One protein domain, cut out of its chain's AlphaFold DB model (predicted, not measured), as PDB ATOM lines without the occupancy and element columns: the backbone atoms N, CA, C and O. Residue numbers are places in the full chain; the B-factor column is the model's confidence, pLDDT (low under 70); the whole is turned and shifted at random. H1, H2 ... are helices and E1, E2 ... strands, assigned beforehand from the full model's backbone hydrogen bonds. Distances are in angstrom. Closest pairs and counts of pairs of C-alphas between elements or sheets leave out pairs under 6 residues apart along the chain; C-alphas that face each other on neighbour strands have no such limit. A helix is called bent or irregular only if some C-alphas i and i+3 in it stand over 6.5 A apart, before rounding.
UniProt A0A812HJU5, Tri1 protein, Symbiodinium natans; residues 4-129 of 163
ATOM      1  N   ASP A   4     -12.769  -6.615  61.051       86.69
ATOM      2  CA  ASP A   4     -12.251  -5.268  60.815       86.69
ATOM      3  C   ASP A   4     -12.473  -4.834  59.360       86.69
ATOM      4  O   ASP A   4     -12.984  -3.745  59.125       86.69
ATOM      5  N   SER A   5     -12.220  -5.715  58.393       87.56
ATOM      6  CA  SER A   5     -12.497  -5.508  56.968       87.56
ATOM      7  C   SER A   5     -13.984  -5.270  56.703       87.56
ATOM      8  O   SER A   5     -14.323  -4.338  55.980       87.56
ATOM      9  N   VAL A   6     -14.885  -6.037  57.340       90.62
ATOM     10  CA  VAL A   6     -16.346  -5.799  57.261       90.62
ATOM     11  C   VAL A   6     -16.682  -4.389  57.743       90.62
ATOM     12  O   VAL A   6     -17.371  -3.636  57.056       90.62
ATOM     13  N   ARG A   7     -16.174  -4.017  58.924       91.44
ATOM     14  CA  ARG A   7     -16.442  -2.720  59.550       91.44
ATOM     15  C   ARG A   7     -15.903  -1.559  58.714       91.44
ATOM     16  O   ARG A   7     -16.582  -0.546  58.583       91.44
ATOM     17  N   ARG A   8     -14.701  -1.707  58.155       92.88
ATOM     18  CA  ARG A   8     -14.053  -0.713  57.287       92.88
ATOM     19  C   ARG A   8     -14.800  -0.556  55.963       92.88
ATOM     20  O   ARG A   8     -15.106   0.570  55.584       92.88
ATOM     21  N   GLN A   9     -15.205  -1.665  55.336       93.25
ATOM     22  CA  GLN A   9     -16.078  -1.646  54.156       93.25
ATOM     23  C   GLN A   9     -17.390  -0.914  54.434       93.25
ATOM     24  O   GLN A   9     -17.754  -0.012  53.688       93.25
ATOM     25  N   ALA A  10     -18.086  -1.275  55.515       93.06
ATOM     26  CA  ALA A  10     -19.359  -0.657  55.869       93.06
ATOM     27  C   ALA A  10     -19.216   0.858  56.090       93.06
ATOM     28  O   ALA A  10     -20.017   1.625  55.562       93.06
ATOM     29  N   ALA A  11     -18.169   1.290  56.802       93.31
ATOM     30  CA  ALA A  11     -17.909   2.706  57.062       93.31
ATOM     31  C   ALA A  11     -17.615   3.503  55.779       93.31
ATOM     32  O   ALA A  11     -18.109   4.619  55.619       93.31
ATOM     33  N   GLU A  12     -16.832   2.946  54.851       94.81
ATOM     34  CA  GLU A  12     -16.554   3.607  53.572       94.81
ATOM     35  C   GLU A  12     -17.809   3.682  52.688       94.81
ATOM     36  O   GLU A  12     -18.091   4.729  52.105       94.81
ATOM     37  N   ILE A  13     -18.602   2.608  52.632       94.75
ATOM     38  CA  ILE A  13     -19.872   2.569  51.894       94.75
ATOM     39  C   ILE A  13     -20.855   3.601  52.456       94.75
ATOM     40  O   ILE A  13     -21.458   4.339  51.681       94.75
ATOM     41  N   GLU A  14     -20.984   3.696  53.782       93.06
ATOM     42  CA  GLU A  14     -21.839   4.685  54.449       93.06
ATOM     43  C   GLU A  14     -21.401   6.118  54.110       93.06
ATOM     44  O   GLU A  14     -22.232   6.964  53.767       93.06
ATOM     45  N   ALA A  15     -20.091   6.388  54.123       91.00
ATOM     46  CA  ALA A  15     -19.552   7.688  53.740       91.00
ATOM     47  C   ALA A  15     -19.855   8.032  52.271       91.00
ATOM     48  O   ALA A  15     -20.249   9.159  51.967       91.00
ATOM     49  N   ILE A  16     -19.719   7.067  51.357       92.69
ATOM     50  CA  ILE A  16     -20.042   7.254  49.936       92.69
ATOM     51  C   ILE A  16     -21.543   7.481  49.752       92.69
ATOM     52  O   ILE A  16     -21.930   8.411  49.049       92.69
ATOM     53  N   GLN A  17     -22.392   6.690  50.406       91.75
ATOM     54  CA  GLN A  17     -23.843   6.855  50.341       91.75
ATOM     55  C   GLN A  17     -24.275   8.249  50.815       91.75
ATOM     56  O   GLN A  17     -25.150   8.858  50.206       91.75
ATOM     57  N   ALA A  18     -23.637   8.786  51.858       88.50
ATOM     58  CA  ALA A  18     -23.906  10.140  52.335       88.50
ATOM     59  C   ALA A  18     -23.513  11.231  51.319       88.50
ATOM     60  O   ALA A  18     -24.148  12.284  51.276       88.50
ATOM     61  N   ILE A  19     -22.484  10.994  50.496       87.06
ATOM     62  CA  ILE A  19     -22.065  11.916  49.425       87.06
ATOM     63  C   ILE A  19     -23.023  11.836  48.229       87.06
ATOM     64  O   ILE A  19     -23.379  12.868  47.666       87.06
ATOM     65  N   TYR A  20     -23.445  10.627  47.860       87.06
ATOM     66  CA  TYR A  20     -24.371  10.343  46.758       87.06
ATOM     67  C   TYR A  20     -25.811  10.173  47.271       87.06
ATOM     68  O   TYR A  20     -26.512   9.225  46.916       87.06
ATOM     69  N   ALA A  21     -26.232  11.077  48.158       81.31
ATOM     70  CA  ALA A  21     -27.513  10.993  48.858       81.31
ATOM     71  C   ALA A  21     -28.722  11.429  48.007       81.31
ATOM     72  O   ALA A  21     -29.856  11.296  48.469       81.31
ATOM     73  N   GLU A  22     -28.511  11.978  46.802       80.69
ATOM     74  CA  GLU A  22     -29.616  12.306  45.895       80.69
ATOM     75  C   GLU A  22     -30.226  11.029  45.284       80.69
ATOM     76  O   GLU A  22     -29.548  10.025  45.034       80.69
ATOM     77  N   ASP A  23     -31.536  11.069  45.027       73.69
ATOM     78  CA  ASP A  23     -32.281   9.921  44.512       73.69
ATOM     79  C   ASP A  23     -31.692   9.406  43.187       73.69
ATOM     80  O   ASP A  23     -31.640  10.111  42.176       73.69
ATOM     81  N   GLY A  24     -31.308   8.126  43.179       78.75
ATOM     82  CA  GLY A  24     -30.800   7.430  41.995       78.75
ATOM     83  C   GLY A  24     -29.302   7.601  41.729       78.75
ATOM     84  O   GLY A  24     -28.812   7.092  40.718       78.75
ATOM     85  N   GLU A  25     -28.567   8.276  42.614       88.12
ATOM     86  CA  GLU A  25     -27.117   8.427  42.491       88.12
ATOM     87  C   GLU A  25     -26.317   7.307  43.164       88.12
ATOM     88  O   GLU A  25     -25.179   7.058  42.766       88.12
ATOM     89  N   PHE A  26     -26.920   6.604  44.122       93.31
ATOM     90  CA  PHE A  26     -26.331   5.476  44.836       93.31
ATOM     91  C   PHE A  26     -27.324   4.320  44.965       93.31
ATOM     92  O   PHE A  26     -28.502   4.521  45.258       93.31
ATOM     93  N   GLU A  27     -26.841   3.092  44.796       94.88
ATOM     94  CA  GLU A  27     -27.626   1.875  45.004       94.88
ATOM     95  C   GLU A  27     -26.748   0.787  45.630       94.88
ATOM     96  O   GLU A  27     -25.777   0.326  45.024       94.88
ATOM     97  N   LEU A  28     -27.097   0.354  46.843       94.56
ATOM     98  CA  LEU A  28     -26.449  -0.776  47.504       94.56
ATOM     99  C   LEU A  28     -27.022  -2.081  46.949       94.56
ATOM    100  O   LEU A  28     -28.227  -2.315  47.029       94.56
ATOM    101  N   LEU A  29     -26.163  -2.924  46.379       94.50
ATOM    102  CA  LEU A  29     -26.563  -4.198  45.775       94.50
ATOM    103  C   LEU A  29     -26.301  -5.374  46.711       94.50
ATOM    104  O   LEU A  29     -27.045  -6.352  46.701       94.50
ATOM    105  N   GLN A  30     -25.230  -5.282  47.498       93.50
ATOM    106  CA  GLN A  30     -24.813  -6.311  48.435       93.50
ATOM    107  C   GLN A  30     -24.085  -5.678  49.620       93.50
ATOM    108  O   GLN A  30     -23.097  -4.962  49.433       93.50
ATOM    109  N   GLU A  31     -24.572  -5.959  50.827       90.56
ATOM    110  CA  GLU A  31     -23.964  -5.499  52.077       90.56
ATOM    111  C   GLU A  31     -22.737  -6.351  52.442       90.56
ATOM    112  O   GLU A  31     -22.712  -7.552  52.154       90.56
ATOM    113  N   PRO A  32     -21.710  -5.766  53.082       87.50
ATOM    114  CA  PRO A  32     -20.631  -6.549  53.670       87.50
ATOM    115  C   PRO A  32     -21.147  -7.303  54.906       87.50
ATOM    116  O   PRO A  32     -21.577  -6.688  55.879       87.50
ATOM    117  N   GLU A  33     -21.055  -8.636  54.903       85.38
ATOM    118  CA  GLU A  33     -21.507  -9.480  56.018       85.38
ATOM    119  C   GLU A  33     -20.373 -10.314  56.628       85.38
ATOM    120  O   GLU A  33     -19.596 -10.972  55.932       85.38
ATOM    121  N   GLU A  34     -20.308 -10.354  57.962       77.19
ATOM    122  CA  GLU A  34     -19.327 -11.175  58.670       77.19
ATOM    123  C   GLU A  34     -19.559 -12.674  58.418       77.19
ATOM    124  O   GLU A  34     -20.673 -13.190  58.491       77.19
ATOM    125  N   GLY A  35     -18.478 -13.403  58.130       70.38
ATOM    126  CA  GLY A  35     -18.528 -14.849  57.899       70.38
ATOM    127  C   GLY A  35     -18.959 -15.267  56.489       70.38
ATOM    128  O   GLY A  35     -18.820 -16.447  56.159       70.38
ATOM    129  N   GLN A  36     -19.386 -14.335  55.632       71.81
ATOM    130  CA  GLN A  36     -19.603 -14.612  54.215       71.81
ATOM    131  C   GLN A  36     -18.297 -14.510  53.408       71.81
ATOM    132  O   GLN A  36     -17.365 -13.779  53.748       71.81
ATOM    133  N   ALA A  37     -18.193 -15.305  52.338       74.25
ATOM    134  CA  ALA A  37     -17.078 -15.219  51.384       74.25
ATOM    135  C   ALA A  37     -17.282 -14.100  50.348       74.25
ATOM    136  O   ALA A  37     -16.360 -13.725  49.625       74.25
ATOM    137  N   THR A  38     -18.509 -13.604  50.266       78.38
ATOM    138  CA  THR A  38     -18.977 -12.538  49.395       78.38
ATOM    139  C   THR A  38     -18.739 -11.196  50.090       78.38
ATOM    140  O   THR A  38     -19.052 -11.052  51.265       78.38
ATOM    141  N   GLY A  39     -18.090 -10.249  49.402       88.50
ATOM    142  CA  GLY A  39     -17.806  -8.915  49.951       88.50
ATOM    143  C   GLY A  39     -18.988  -7.962  49.783       88.50
ATOM    144  O   GLY A  39     -20.128  -8.387  49.926       88.50
ATOM    145  N   ALA A  40     -18.744  -6.701  49.443       94.12
ATOM    146  CA  ALA A  40     -19.806  -5.728  49.183       94.12
ATOM    147  C   ALA A  40     -19.895  -5.358  47.701       94.12
ATOM    148  O   ALA A  40     -18.939  -5.498  46.935       94.12
ATOM    149  N   SER A  41     -21.053  -4.877  47.266       96.38
ATOM    150  CA  SER A  41     -21.229  -4.362  45.908       96.38
ATOM    151  C   SER A  41     -22.234  -3.226  45.903       96.38
ATOM    152  O   SER A  41     -23.304  -3.327  46.501       96.38
ATOM    153  N   PHE A  42     -21.900  -2.143  45.219       96.38
ATOM    154  CA  PHE A  42     -22.766  -0.977  45.108       96.38
ATOM    155  C   PHE A  42     -22.519  -0.253  43.792       96.38
ATOM    156  O   PHE A  42     -21.484  -0.416  43.141       96.38
ATOM    157  N   ARG A  43     -23.503   0.534  43.386       95.88
ATOM    158  CA  ARG A  43     -23.494   1.312  42.156       95.88
ATOM    159  C   ARG A  43     -23.534   2.790  42.500       95.88
ATOM    160  O   ARG A  43     -24.294   3.198  43.374       95.88
ATOM    161  N   VAL A  44     -22.750   3.574  41.769       94.06
ATOM    162  CA  VAL A  44     -22.784   5.037  41.824       94.06
ATOM    163  C   VAL A  44     -22.976   5.632  40.435       94.06
ATOM    164  O   VAL A  44     -22.461   5.115  39.438       94.06
ATOM    165  N   CYS A  45     -23.712   6.736  40.359       90.94
ATOM    166  CA  CYS A  45     -23.783   7.566  39.167       90.94
ATOM    167  C   CYS A  45     -22.620   8.565  39.188       90.94
ATOM    168  O   CYS A  45     -22.591   9.480  40.002       90.94
ATOM    169  N   CYS A  46     -21.654   8.403  38.288       86.50
ATOM    170  CA  CYS A  46     -20.466   9.245  38.210       86.50
ATOM    171  C   CYS A  46     -20.328   9.820  36.794       86.50
ATOM    172  O   CYS A  46     -19.745   9.176  35.927       86.50
ATOM    173  N   PRO A  47     -20.882  10.999  36.478       83.88
ATOM    174  CA  PRO A  47     -20.624  11.656  35.197       83.88
ATOM    175  C   PRO A  47     -19.135  12.046  35.077       83.88
ATOM    176  O   PRO A  47     -18.591  12.586  36.038       83.88
ATOM    177  N   PRO A  48     -18.463  11.808  33.931       80.75
ATOM    178  CA  PRO A  48     -18.997  11.336  32.644       80.75
ATOM    179  C   PRO A  48     -19.025   9.804  32.465       80.75
ATOM    180  O   PRO A  48     -19.509   9.319  31.448       80.75
ATOM    181  N   LEU A  49     -18.545   9.033  33.442       84.69
ATOM    182  CA  LEU A  49     -18.500   7.563  33.434       84.69
ATOM    183  C   LEU A  49     -19.888   6.885  33.456       84.69
ATOM    184  O   LEU A  49     -20.026   5.709  33.107       84.69
ATOM    185  N   GLY A  50     -20.938   7.614  33.834       87.31
ATOM    186  CA  GLY A  50     -22.304   7.106  33.896       87.31
ATOM    187  C   GLY A  50     -22.517   6.194  35.105       87.31
ATOM    188  O   GLY A  50     -22.258   6.599  36.229       87.31
ATOM    189  N   SER A  51     -23.030   4.979  34.881       91.81
ATOM    190  CA  SER A  51     -23.270   3.993  35.950       91.81
ATOM    191  C   SER A  51     -22.009   3.171  36.198       91.81
ATOM    192  O   SER A  51     -21.607   2.393  35.322       91.81
ATOM    193  N   LEU A  52     -21.405   3.354  37.371       95.00
ATOM    194  CA  LEU A  52     -20.210   2.652  37.819       95.00
ATOM    195  C   LEU A  52     -20.585   1.645  38.911       95.00
ATOM    196  O   LEU A  52     -21.024   2.027  39.994       95.00
ATOM    197  N   LEU A  53     -20.399   0.360  38.622       96.38
ATOM    198  CA  LEU A  53     -20.523  -0.728  39.588       96.38
ATOM    199  C   LEU A  53     -19.170  -0.965  40.265       96.38
ATOM    200  O   LEU A  53     -18.158  -1.155  39.588       96.38
ATOM    201  N   ILE A  54     -19.173  -0.977  41.594       97.00
ATOM    202  CA  ILE A  54     -18.002  -1.183  42.442       97.00
ATOM    203  C   ILE A  54     -18.209  -2.480  43.213       97.00
ATOM    204  O   ILE A  54     -19.169  -2.612  43.974       97.00
ATOM    205  N   ASN A  55     -17.301  -3.434  43.020       96.25
ATOM    206  CA  ASN A  55     -17.314  -4.711  43.730       96.25
ATOM    207  C   ASN A  55     -16.115  -4.779  44.670       96.25
ATOM    208  O   ASN A  55     -14.967  -4.769  44.218       96.25
ATOM    209  N   LEU A  56     -16.379  -4.883  45.968       95.25
ATOM    210  CA  LEU A  56     -15.368  -5.054  46.999       95.25
ATOM    211  C   LEU A  56     -15.252  -6.545  47.331       95.25
ATOM    212  O   LEU A  56     -16.252  -7.167  47.694       95.25
ATOM    213  N   PRO A  57     -14.066  -7.166  47.222       93.25
ATOM    214  CA  PRO A  57     -13.887  -8.528  47.701       93.25
ATOM    215  C   PRO A  57     -13.994  -8.569  49.230       93.25
ATOM    216  O   PRO A  57     -13.699  -7.594  49.915       93.25
ATOM    217  N   ALA A  58     -14.339  -9.728  49.793       91.19
ATOM    218  CA  ALA A  58     -14.477  -9.887  51.246       91.19
ATOM    219  C   ALA A  58     -13.197  -9.546  52.032       91.19
ATOM    220  O   ALA A  58     -13.255  -9.238  53.216       91.19
ATOM    221  N   ALA A  59     -12.032  -9.614  51.392       90.19
ATOM    222  CA  ALA A  59     -10.763  -9.316  52.039       90.19
ATOM    223  C   ALA A  59     -10.395  -7.815  52.030       90.19
ATOM    224  O   ALA A  59      -9.432  -7.430  52.691       90.19
ATOM    225  N   TYR A  60     -11.127  -6.975  51.289       92.50
ATOM    226  CA  TYR A  60     -10.864  -5.538  51.180       92.50
ATOM    227  C   TYR A  60     -11.186  -4.813  52.504       92.50
ATOM    228  O   TYR A  60     -12.138  -5.210  53.173       92.50
ATOM    229  N   PRO A  61     -10.469  -3.742  52.889       90.69
ATOM    230  CA  PRO A  61      -9.308  -3.150  52.213       90.69
ATOM    231  C   PRO A  61      -7.978  -3.851  52.506       90.69
ATOM    232  O   PRO A  61      -7.002  -3.620  51.798       90.69
ATOM    233  N   ALA A  62      -7.925  -4.720  53.520       87.62
ATOM    234  CA  ALA A  62      -6.681  -5.331  53.983       87.62
ATOM    235  C   ALA A  62      -5.970  -6.147  52.891       87.62
ATOM    236  O   ALA A  62      -4.741  -6.143  52.804       87.62
ATOM    237  N   GLN A  63      -6.733  -6.878  52.075       83.38
ATOM    238  CA  GLN A  63      -6.239  -7.677  50.957       83.38
ATOM    239  C   GLN A  63      -7.269  -7.710  49.823       83.38
ATOM    240  O   GLN A  63      -8.472  -7.606  50.024       83.38
ATOM    241  N   GLY A  64      -6.817  -7.947  48.597       84.62
ATOM    242  CA  GLY A  64      -7.725  -7.980  47.454       84.62
ATOM    243  C   GLY A  64      -8.112  -6.586  46.968       84.62
ATOM    244  O   GLY A  64      -7.937  -5.576  47.644       84.62
ATOM    245  N   ARG A  65      -8.566  -6.546  45.720       91.06
ATOM    246  CA  ARG A  65      -8.685  -5.314  44.947       91.06
ATOM    247  C   ARG A  65     -10.150  -5.029  44.654       91.06
ATOM    248  O   ARG A  65     -10.844  -5.968  44.251       91.06
ATOM    249  N   PRO A  66     -10.613  -3.783  44.819       94.88
ATOM    250  CA  PRO A  66     -11.916  -3.411  44.308       94.88
ATOM    251  C   PRO A  66     -11.903  -3.514  42.783       94.88
ATOM    252  O   PRO A  66     -10.875  -3.266  42.148       94.88
ATOM    253  N   ALA A  67     -13.037  -3.900  42.209       95.19
ATOM    254  CA  ALA A  67     -13.234  -3.944  40.767       95.19
ATOM    255  C   ALA A  67     -14.237  -2.873  40.339       95.19
ATOM    256  O   ALA A  67     -15.299  -2.732  40.947       95.19
ATOM    257  N   PHE A  68     -13.907  -2.173  39.255       96.06
ATOM    258  CA  PHE A  68     -14.681  -1.060  38.710       96.06
ATOM    259  C   PHE A  68     -15.270  -1.439  37.351       96.06
ATOM    260  O   PHE A  68     -14.541  -1.765  36.409       96.06
ATOM    261  N   ILE A  69     -16.598  -1.405  37.230       95.12
ATOM    262  CA  ILE A  69     -17.311  -1.813  36.018       95.12
ATOM    263  C   ILE A  69     -18.175  -0.670  35.494       95.12
ATOM    264  O   ILE A  69     -19.150  -0.273  36.126       95.12
ATOM    265  N   LEU A  70     -17.858  -0.184  34.292       93.88
ATOM    266  CA  LEU A  70     -18.709   0.759  33.567       93.88
ATOM    267  C   LEU A  70     -19.852  -0.015  32.904       93.88
ATOM    268  O   LEU A  70     -19.627  -0.853  32.031       93.88
ATOM    269  N   GLU A  71     -21.096   0.218  33.320       89.56
ATOM    270  CA  GLU A  71     -22.235  -0.580  32.838       89.56
ATOM    271  C   GLU A  71     -22.846  -0.036  31.538       89.56
ATOM    272  O   GLU A  71     -23.337  -0.809  30.710       89.56
ATOM    273  N   ARG A  72     -22.813   1.290  31.353       85.88
ATOM    274  CA  ARG A  72     -23.505   1.992  30.252       85.88
ATOM    275  C   ARG A  72     -22.589   2.447  29.117       85.88
ATOM    276  O   ARG A  72     -23.088   2.814  28.059       85.88
ATOM    277  N   ILE A  73     -21.277   2.411  29.326       86.38
ATOM    278  CA  ILE A  73     -20.270   2.828  28.347       86.38
ATOM    279  C   ILE A  73     -19.458   1.597  27.945       86.38
ATOM    280  O   ILE A  73     -19.160   0.736  28.774       86.38
ATOM    281  N   ARG A  74     -19.155   1.475  26.652       87.56
ATOM    282  CA  ARG A  74     -18.423   0.348  26.058       87.56
ATOM    283  C   ARG A  74     -17.392   0.867  25.058       87.56
ATOM    284  O   ARG A  74     -17.533   1.974  24.544       87.56
ATOM    285  N   GLY A  75     -16.411   0.028  24.739       90.69
ATOM    286  CA  GLY A  75     -15.368   0.314  23.755       90.69
ATOM    287  C   GLY A  75     -14.047   0.769  24.383       90.69
ATOM    288  O   GLY A  75     -13.940   0.821  25.608       90.69
ATOM    289  N   PRO A  76     -13.049   1.127  23.554       92.06
ATOM    290  CA  PRO A  76     -11.673   1.335  24.010       92.06
ATOM    291  C   PRO A  76     -11.527   2.411  25.090       92.06
ATOM    292  O   PRO A  76     -10.822   2.201  26.065       92.06
ATOM    293  N   ALA A  77     -12.251   3.530  24.973       89.56
ATOM    294  CA  ALA A  77     -12.239   4.591  25.983       89.56
ATOM    295  C   ALA A  77     -12.798   4.120  27.340       89.56
ATOM    296  O   ALA A  77     -12.273   4.476  28.390       89.56
ATOM    297  N   ALA A  78     -13.837   3.277  27.336       91.38
ATOM    298  CA  ALA A  78     -14.370   2.697  28.567       91.38
ATOM    299  C   ALA A  78     -13.362   1.733  29.209       91.38
ATOM    300  O   ALA A  78     -13.159   1.776  30.417       91.38
ATOM    301  N   GLU A  79     -12.698   0.905  28.399       94.06
ATOM    302  CA  GLU A  79     -11.649  -0.009  28.865       94.06
ATOM    303  C   GLU A  79     -10.464   0.762  29.464       94.06
ATOM    304  O   GLU A  79     -10.021   0.438  30.564       94.06
ATOM    305  N   THR A  80     -10.000   1.827  28.799       94.62
ATOM    306  CA  THR A  80      -8.946   2.713  29.317       94.62
ATOM    307  C   THR A  80      -9.355   3.376  30.629       94.62
ATOM    308  O   THR A  80      -8.565   3.387  31.570       94.62
ATOM    309  N   ALA A  81     -10.588   3.875  30.735       94.31
ATOM    310  CA  ALA A  81     -11.076   4.465  31.976       94.31
ATOM    311  C   ALA A  81     -11.144   3.430  33.114       94.31
ATOM    312  O   ALA A  81     -10.691   3.705  34.219       94.31
ATOM    313  N   GLN A  82     -11.653   2.221  32.857       95.19
ATOM    314  CA  GLN A  82     -11.680   1.149  33.862       95.19
ATOM    315  C   GLN A  82     -10.277   0.761  34.336       95.19
ATOM    316  O   GLN A  82     -10.081   0.563  35.534       95.19
ATOM    317  N   LEU A  83      -9.310   0.676  33.416       95.38
ATOM    318  CA  LEU A  83      -7.911   0.424  33.760       95.38
ATOM    319  C   LEU A  83      -7.346   1.543  34.640       95.38
ATOM    320  O   LEU A  83      -6.769   1.242  35.677       95.38
ATOM    321  N   GLY A  84      -7.595   2.811  34.302       95.38
ATOM    322  CA  GLY A  84      -7.150   3.941  35.122       95.38
ATOM    323  C   GLY A  84      -7.750   3.937  36.534       95.38
ATOM    324  O   GLY A  84      -7.036   4.160  37.506       95.38
ATOM    325  N   LEU A  85      -9.039   3.605  36.688       96.00
ATOM    326  CA  LEU A  85      -9.650   3.449  38.018       96.00
ATOM    327  C   LEU A  85      -9.004   2.304  38.813       96.00
ATOM    328  O   LEU A  85      -8.811   2.419  40.024       96.00
ATOM    329  N   GLN A  86      -8.656   1.206  38.137       95.56
ATOM    330  CA  GLN A  86      -7.973   0.078  38.764       95.56
ATOM    331  C   GLN A  86      -6.550   0.443  39.204       95.56
ATOM    332  O   GLN A  86      -6.140   0.044  40.292       95.56
ATOM    333  N   GLU A  87      -5.820   1.211  38.394       95.06
ATOM    334  CA  GLU A  87      -4.482   1.718  38.722       95.06
ATOM    335  C   GLU A  87      -4.521   2.625  39.959       95.06
ATOM    336  O   GLU A  87      -3.731   2.434  40.881       95.06
ATOM    337  N   LEU A  88      -5.503   3.529  40.048       94.31
ATOM    338  CA  LEU A  88      -5.702   4.374  41.232       94.31
ATOM    339  C   LEU A  88      -5.965   3.563  42.509       94.31
ATOM    340  O   LEU A  88      -5.488   3.920  43.589       94.31
ATOM    341  N   ALA A  89      -6.722   2.471  42.409       94.25
ATOM    342  CA  ALA A  89      -6.936   1.582  43.546       94.25
ATOM    343  C   ALA A  89      -5.667   0.795  43.913       94.25
ATOM    344  O   ALA A  89      -5.411   0.571  45.096       94.25
ATOM    345  N   ASP A  90      -4.863   0.407  42.920       92.25
ATOM    346  CA  ASP A  90      -3.597  -0.300  43.125       92.25
ATOM    347  C   ASP A  90      -2.540   0.580  43.827       92.25
ATOM    348  O   ASP A  90      -1.729   0.063  44.596       92.25
ATOM    349  N   GLU A  91      -2.578   1.904  43.638       92.06
ATOM    350  CA  GLU A  91      -1.738   2.871  44.371       92.06
ATOM    351  C   GLU A  91      -2.034   2.907  45.882       92.06
ATOM    352  O   GLU A  91      -1.179   3.319  46.663       92.06
ATOM    353  N   ASN A  92      -3.223   2.458  46.302       88.00
ATOM    354  CA  ASN A  92      -3.739   2.591  47.669       88.00
ATOM    355  C   ASN A  92      -4.112   1.227  48.292       88.00
ATOM    356  O   ASN A  92      -5.054   1.119  49.078       88.00
ATOM    357  N   LEU A  93      -3.408   0.149  47.920       87.44
ATOM    358  CA  LEU A  93      -3.665  -1.189  48.469       87.44
ATOM    359  C   LEU A  93      -3.420  -1.248  49.982       87.44
ATOM    360  O   LEU A  93      -2.388  -0.796  50.473       87.44
ATOM    361  N   GLY A  94      -4.332  -1.904  50.705       87.81
ATOM    362  CA  GLY A  94      -4.291  -2.019  52.168       87.81
ATOM    363  C   GLY A  94      -5.140  -0.971  52.899       87.81
ATOM    364  O   GLY A  94      -5.352  -1.095  54.113       87.81
ATOM    365  N   GLU A  95      -5.659   0.023  52.175       91.19
ATOM    366  CA  GLU A  95      -6.444   1.141  52.705       91.19
ATOM    367  C   GLU A  95      -7.797   1.296  51.987       91.19
ATOM    368  O   GLU A  95      -7.999   0.803  50.874       91.19
ATOM    369  N   GLU A  96      -8.746   1.958  52.654       92.12
ATOM    370  CA  GLU A  96      -9.997   2.438  52.062       92.12
ATOM    371  C   GLU A  96      -9.670   3.488  50.992       92.12
ATOM    372  O   GLU A  96      -9.094   4.537  51.277       92.12
ATOM    373  N   CYS A  97      -9.998   3.196  49.739       94.19
ATOM    374  CA  CYS A  97      -9.511   3.937  48.580       94.19
ATOM    375  C   CYS A  97     -10.611   4.315  47.592       94.19
ATOM    376  O   CYS A  97     -10.356   5.092  46.672       94.19
ATOM    377  N   ILE A  98     -11.838   3.825  47.772       94.75
ATOM    378  CA  ILE A  98     -12.934   4.081  46.840       94.75
ATOM    379  C   ILE A  98     -13.255   5.566  46.790       94.75
ATOM    380  O   ILE A  98     -13.451   6.108  45.705       94.75
ATOM    381  N   PHE A  99     -13.237   6.254  47.933       90.25
ATOM    382  CA  PHE A  99     -13.426   7.703  47.944       90.25
ATOM    383  C   PHE A  99     -12.366   8.436  47.099       90.25
ATOM    384  O   PHE A  99     -12.707   9.299  46.289       90.25
ATOM    385  N   ASN A 100     -11.089   8.063  47.242       90.50
ATOM    386  CA  ASN A 100      -9.989   8.656  46.476       90.50
ATOM    387  C   ASN A 100     -10.089   8.337  44.973       90.50
ATOM    388  O   ASN A 100      -9.829   9.185  44.123       90.50
ATOM    389  N   VAL A 101     -10.514   7.122  44.629       93.81
ATOM    390  CA  VAL A 101     -10.744   6.729  43.234       93.81
ATOM    391  C   VAL A 101     -11.895   7.539  42.632       93.81
ATOM    392  O   VAL A 101     -11.762   8.072  41.532       93.81
ATOM    393  N   LEU A 102     -13.011   7.687  43.353       91.69
ATOM    394  CA  LEU A 102     -14.178   8.437  42.883       91.69
ATOM    395  C   LEU A 102     -13.896   9.936  42.723       91.69
ATOM    396  O   LEU A 102     -14.417  10.545  41.790       91.69
ATOM    397  N   SER A 103     -13.058  10.529  43.576       87.62
ATOM    398  CA  SER A 103     -12.692  11.946  43.463       87.62
ATOM    399  C   SER A 103     -11.825  12.244  42.231       87.62
ATOM    400  O   SER A 103     -11.909  13.339  41.675       87.62
ATOM    401  N   ARG A 104     -11.052  11.256  41.759       89.62
ATOM    402  CA  ARG A 104     -10.193  11.338  40.562       89.62
ATOM    403  C   ARG A 104     -10.814  10.706  39.311       89.62
ATOM    404  O   ARG A 104     -10.223  10.739  38.234       89.62
ATOM    405  N   ALA A 105     -12.025  10.162  39.417       89.81
ATOM    406  CA  ALA A 105     -12.681   9.436  38.333       89.81
ATOM    407  C   ALA A 105     -12.920  10.291  37.073       89.81
ATOM    408  O   ALA A 105     -12.893   9.770  35.959       89.81
ATOM    409  N   ILE A 106     -13.103  11.607  37.233       87.50
ATOM    410  CA  ILE A 106     -13.225  12.550  36.108       87.50
ATOM    411  C   ILE A 106     -11.909  12.652  35.342       87.50
ATOM    412  O   ILE A 106     -11.923  12.545  34.124       87.50
ATOM    413  N   GLU A 107     -10.785  12.815  36.045       89.56
ATOM    414  CA  GLU A 107      -9.455  12.939  35.429       89.56
ATOM    415  C   GLU A 107      -9.133  11.692  34.596       89.56
ATOM    416  O   GLU A 107      -8.606  11.779  33.485       89.56
ATOM    417  N   VAL A 108      -9.515  10.521  35.117       91.69
ATOM    418  CA  VAL A 108      -9.399   9.239  34.415       91.69
ATOM    419  C   VAL A 108     -10.286   9.206  33.172       91.69
ATOM    420  O   VAL A 108      -9.837   8.791  32.104       91.69
ATOM    421  N   ALA A 109     -11.534   9.660  33.281       89.38
ATOM    422  CA  ALA A 109     -12.462   9.678  32.160       89.38
ATOM    423  C   ALA A 109     -12.007  10.632  31.042       89.38
ATOM    424  O   ALA A 109     -12.015  10.253  29.871       89.38
ATOM    425  N   GLU A 110     -11.551  11.832  31.401       88.31
ATOM    426  CA  GLU A 110     -11.002  12.823  30.470       88.31
ATOM    427  C   GLU A 110      -9.753  12.288  29.764       88.31
ATOM    428  O   GLU A 110      -9.653  12.360  28.539       88.31
ATOM    429  N   SER A 111      -8.839  11.666  30.515       88.88
ATOM    430  CA  SER A 111      -7.629  11.039  29.962       88.88
ATOM    431  C   SER A 111      -7.952   9.898  28.993       88.88
ATOM    432  O   SER A 111      -7.228   9.680  28.021       88.88
ATOM    433  N   ALA A 112      -9.059   9.188  29.221       89.31
ATOM    434  CA  ALA A 112      -9.563   8.148  28.331       89.31
ATOM    435  C   ALA A 112     -10.335   8.692  27.109       89.31
ATOM    436  O   ALA A 112     -10.754   7.910  26.251       89.31
ATOM    437  N   GLY A 113     -10.534  10.011  27.008       85.44
ATOM    438  CA  GLY A 113     -11.285  10.655  25.928       85.44
ATOM    439  C   GLY A 113     -12.805  10.544  26.071       85.44
ATOM    440  O   GLY A 113     -13.526  10.658  25.077       85.44
ATOM    441  N   LEU A 114     -13.312  10.295  27.283       84.44
ATOM    442  CA  LEU A 114     -14.740  10.349  27.580       84.44
ATOM    443  C   LEU A 114     -15.144  11.806  27.816       84.44
ATOM    444  O   LEU A 114     -14.929  12.371  28.885       84.44
ATOM    445  N   GLU A 115     -15.739  12.414  26.794       72.88
ATOM    446  CA  GLU A 115     -16.258  13.776  26.883       72.88
ATOM    447  C   GLU A 115     -17.439  13.844  27.869       72.88
ATOM    448  O   GLU A 115     -18.347  13.002  27.810       72.88
ATOM    449  N   PRO A 116     -17.506  14.873  28.730       61.22
ATOM    450  CA  PRO A 116     -18.711  15.155  29.489       61.22
ATOM    451  C   PRO A 116     -19.829  15.528  28.514       61.22
ATOM    452  O   PRO A 116     -19.838  16.610  27.928       61.22
ATOM    453  N   SER A 117     -20.784  14.616  28.314       51.94
ATOM    454  CA  SER A 117     -21.951  14.883  27.473       51.94
ATOM    455  C   SER A 117     -22.663  16.134  27.998       51.94
ATOM    456  O   SER A 117     -23.110  16.161  29.143       51.94
ATOM    457  N   GLY A 118     -22.689  17.182  27.175       42.00
ATOM    458  CA  GLY A 118     -22.925  18.556  27.603       42.00
ATOM    459  C   GLY A 118     -24.214  18.838  28.390       42.00
ATOM    460  O   GLY A 118     -25.245  18.195  28.209       42.00
ATOM    461  N   LYS A 119     -24.110  19.940  29.152       39.88
ATOM    462  CA  LYS A 119     -25.047  20.599  30.087       39.88
ATOM    463  C   LYS A 119     -25.053  20.033  31.517       39.88
ATOM    464  O   LYS A 119     -25.795  19.124  31.850       39.88
ATOM    465  N   GLU A 120     -24.254  20.682  32.368       45.78
ATOM    466  CA  GLU A 120     -24.458  20.806  33.826       45.78
ATOM    467  C   GLU A 120     -24.413  19.545  34.707       45.78
ATOM    468  O   GLU A 120     -24.904  19.557  35.836       45.78
ATOM    469  N   ALA A 121     -23.726  18.480  34.306       49.06
ATOM    470  CA  ALA A 121     -23.355  17.450  35.273       49.06
ATOM    471  C   ALA A 121     -22.071  17.866  36.009       49.06
ATOM    472  O   ALA A 121     -21.002  17.335  35.733       49.06
ATOM    473  N   VAL A 122     -22.156  18.842  36.926       57.41
ATOM    474  CA  VAL A 122     -21.147  18.941  37.995       57.41
ATOM    475  C   VAL A 122     -21.265  17.635  38.784       57.41
ATOM    476  O   VAL A 122     -22.347  17.406  39.329       57.41
ATOM    477  N   PRO A 123     -20.233  16.782  38.816       59.44
ATOM    478  CA  PRO A 123     -20.288  15.522  39.543       59.44
ATOM    479  C   PRO A 123     -20.685  15.769  40.996       59.44
ATOM    480  O   PRO A 123     -20.224  16.737  41.606       59.44
ATOM    481  N   THR A 124     -21.535  14.905  41.547       65.56
ATOM    482  CA  THR A 124     -22.147  15.071  42.873       65.56
ATOM    483  C   THR A 124     -21.117  15.372  43.955       65.56
ATOM    484  O   THR A 124     -21.309  16.274  44.767       65.56
ATOM    485  N   PHE A 125     -19.950  14.730  43.905       62.53
ATOM    486  CA  PHE A 125     -18.883  14.991  44.866       62.53
ATOM    487  C   PHE A 125     -18.328  16.431  44.792       62.53
ATOM    488  O   PHE A 125     -18.019  17.030  45.820       62.53
ATOM    489  N   LEU A 126     -18.266  17.045  43.606       61.97
ATOM    490  CA  LEU A 126     -17.865  18.451  43.449       61.97
ATOM    491  C   LEU A 126     -18.926  19.435  43.932       61.97
ATOM    492  O   LEU A 126     -18.589  20.572  44.278       61.97
ATOM    493  N   ARG A 127     -20.188  18.995  43.982       62.34
ATOM    494  CA  ARG A 127     -21.276  19.738  44.625       62.34
ATOM    495  C   ARG A 127     -21.162  19.647  46.145       62.34
ATOM    496  O   ARG A 127     -21.228  20.678  46.804       62.34
ATOM    497  N   ALA A 128     -20.919  18.446  46.677       57.06
ATOM    498  CA  ALA A 128     -20.804  18.189  48.114       57.06
ATOM    499  C   ALA A 128     -19.645  18.957  48.778       57.06
ATOM    500  O   ALA A 128     -19.780  19.406  49.914       57.06
ATOM    501  N   PHE A 129     -18.530  19.161  48.063       56.78
ATOM    502  CA  PHE A 129     -17.327  19.811  48.605       56.78
ATOM    503  C   PHE A 129     -17.030  21.212  48.049       56.78
ATOM    504  O   PHE A 129     -16.049  21.828  48.456       56.78
TER     505      PHE A 129
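What this domain is: This is residues 4 to 129 of the 163 residues of the protein "Tri1 protein" of Symbiodinium natans (UniProt A0A812HJU5). One wall of four antiparallel strands, a meander in which each strand is the antiparallel neighbour of the one before, has three helices over one face and its other face bare, in two layers. The long helix H1 runs along the strands over the E1 and E2 part of the sheet, while H2 and H3 form a helical hairpin toward the E4 edge; a long link, residues 112 to 123, then leads to short H4 beside the last residue of H1. The printed part has 126 residues with four named helices and four named strands, in the order H1 E1 E2 E3 E4 H2 H3 H4, and the sheet runs E1 - E2 - E3 - E4. The class is mixed, helices and strands, and the whole is compact, with a radius of gyration of the C-alphas of 14.0 A and an elongated outline of 45 by 29 by 23 A.

How they stand to each other: H1, residues 4 to 19, is on the sheet of E1, residues 26 to 30, E2, residues 40 to 46, E3, residues 50 to 56, and E4, residues 67 to 70. Its height over the sheet is 9.9 A, and it lies over E2 and, only just, over E1, with 3 C-alphas falling on E1. It runs along the strands, at 23 degrees to E2 on the local plane. E1 and E2 are an antiparallel hairpin, with N 27 and O 43 2.9 A apart, within hydrogen-bond range. E2 and E3 form a hairpin with a tight link; N 44 and O 52 are within range at 2.9 A. E3 and E4 are a hairpin too, with N 69 and O 53 within range at 2.8 A. H2, residues 76 to 90, is on the sheet, its closest C-alphas to E4 being those of Gln 82 and Phe 68, 6.1 A apart. H3, residues 98 to 111, touches H2, the closest C-alphas being those of Ala 81 and Ala 109, 5.4 A apart. This helical hairpin has a shallow tilt of 34.7 degrees, only just short of steep, and its helices run opposite ways. H3 lies over E3 at a height over the sheet of 9.1 A, slantwise to the strands at 42 degrees on the local plane, and on the same face as H1. With residues 98 to 99 alone H3 only just touches H1, with 3 pairs of C-alphas within 8 A, the closest those of Ile 16 and Phe 99, 6.9 A apart. H4, residues 124 to 128, is not on the sheet; it only just touches H1, at residue 19 alone, with 3 pairs within 8 A, the closest C-alphas being those of Ile 19 and Phe 125, 6.4 A apart. H1 and H2 are apart. Every O i to N i+4 pair is within hydrogen-bond range in H1, H2 and H4; in H3 8 of 10 are.

Where its parts are: H1 begins at C-alpha 4, (-12.251, -5.268, 60.815), and spans 22.8 A to C-alpha 19. E1 holds residues 26 to 30, E2 residues 40 to 46 over 18.6 A, E3 residues 50 to 56 over 19.2 A, and E4 residues 67 to 70. H2 spans 20.8 A from C-alpha 76, (-11.673, 1.335, 24.010), to C-alpha 90. H3 spans 19.0 A and is irregular: C-alphas 103 and 106 are 7.4 A apart. H4 ends at C-alpha 128, (-20.804, 18.189, 48.114).

The domain as a whole: The two C-alphas farthest apart are those of Gly 35 and Lys 119, 45.5 A. The printed part has no cut, and the link from H3 to H4 is long. The mean pLDDT of the printed part is 86.0, and residues 116 to 129 are under 70 in this model.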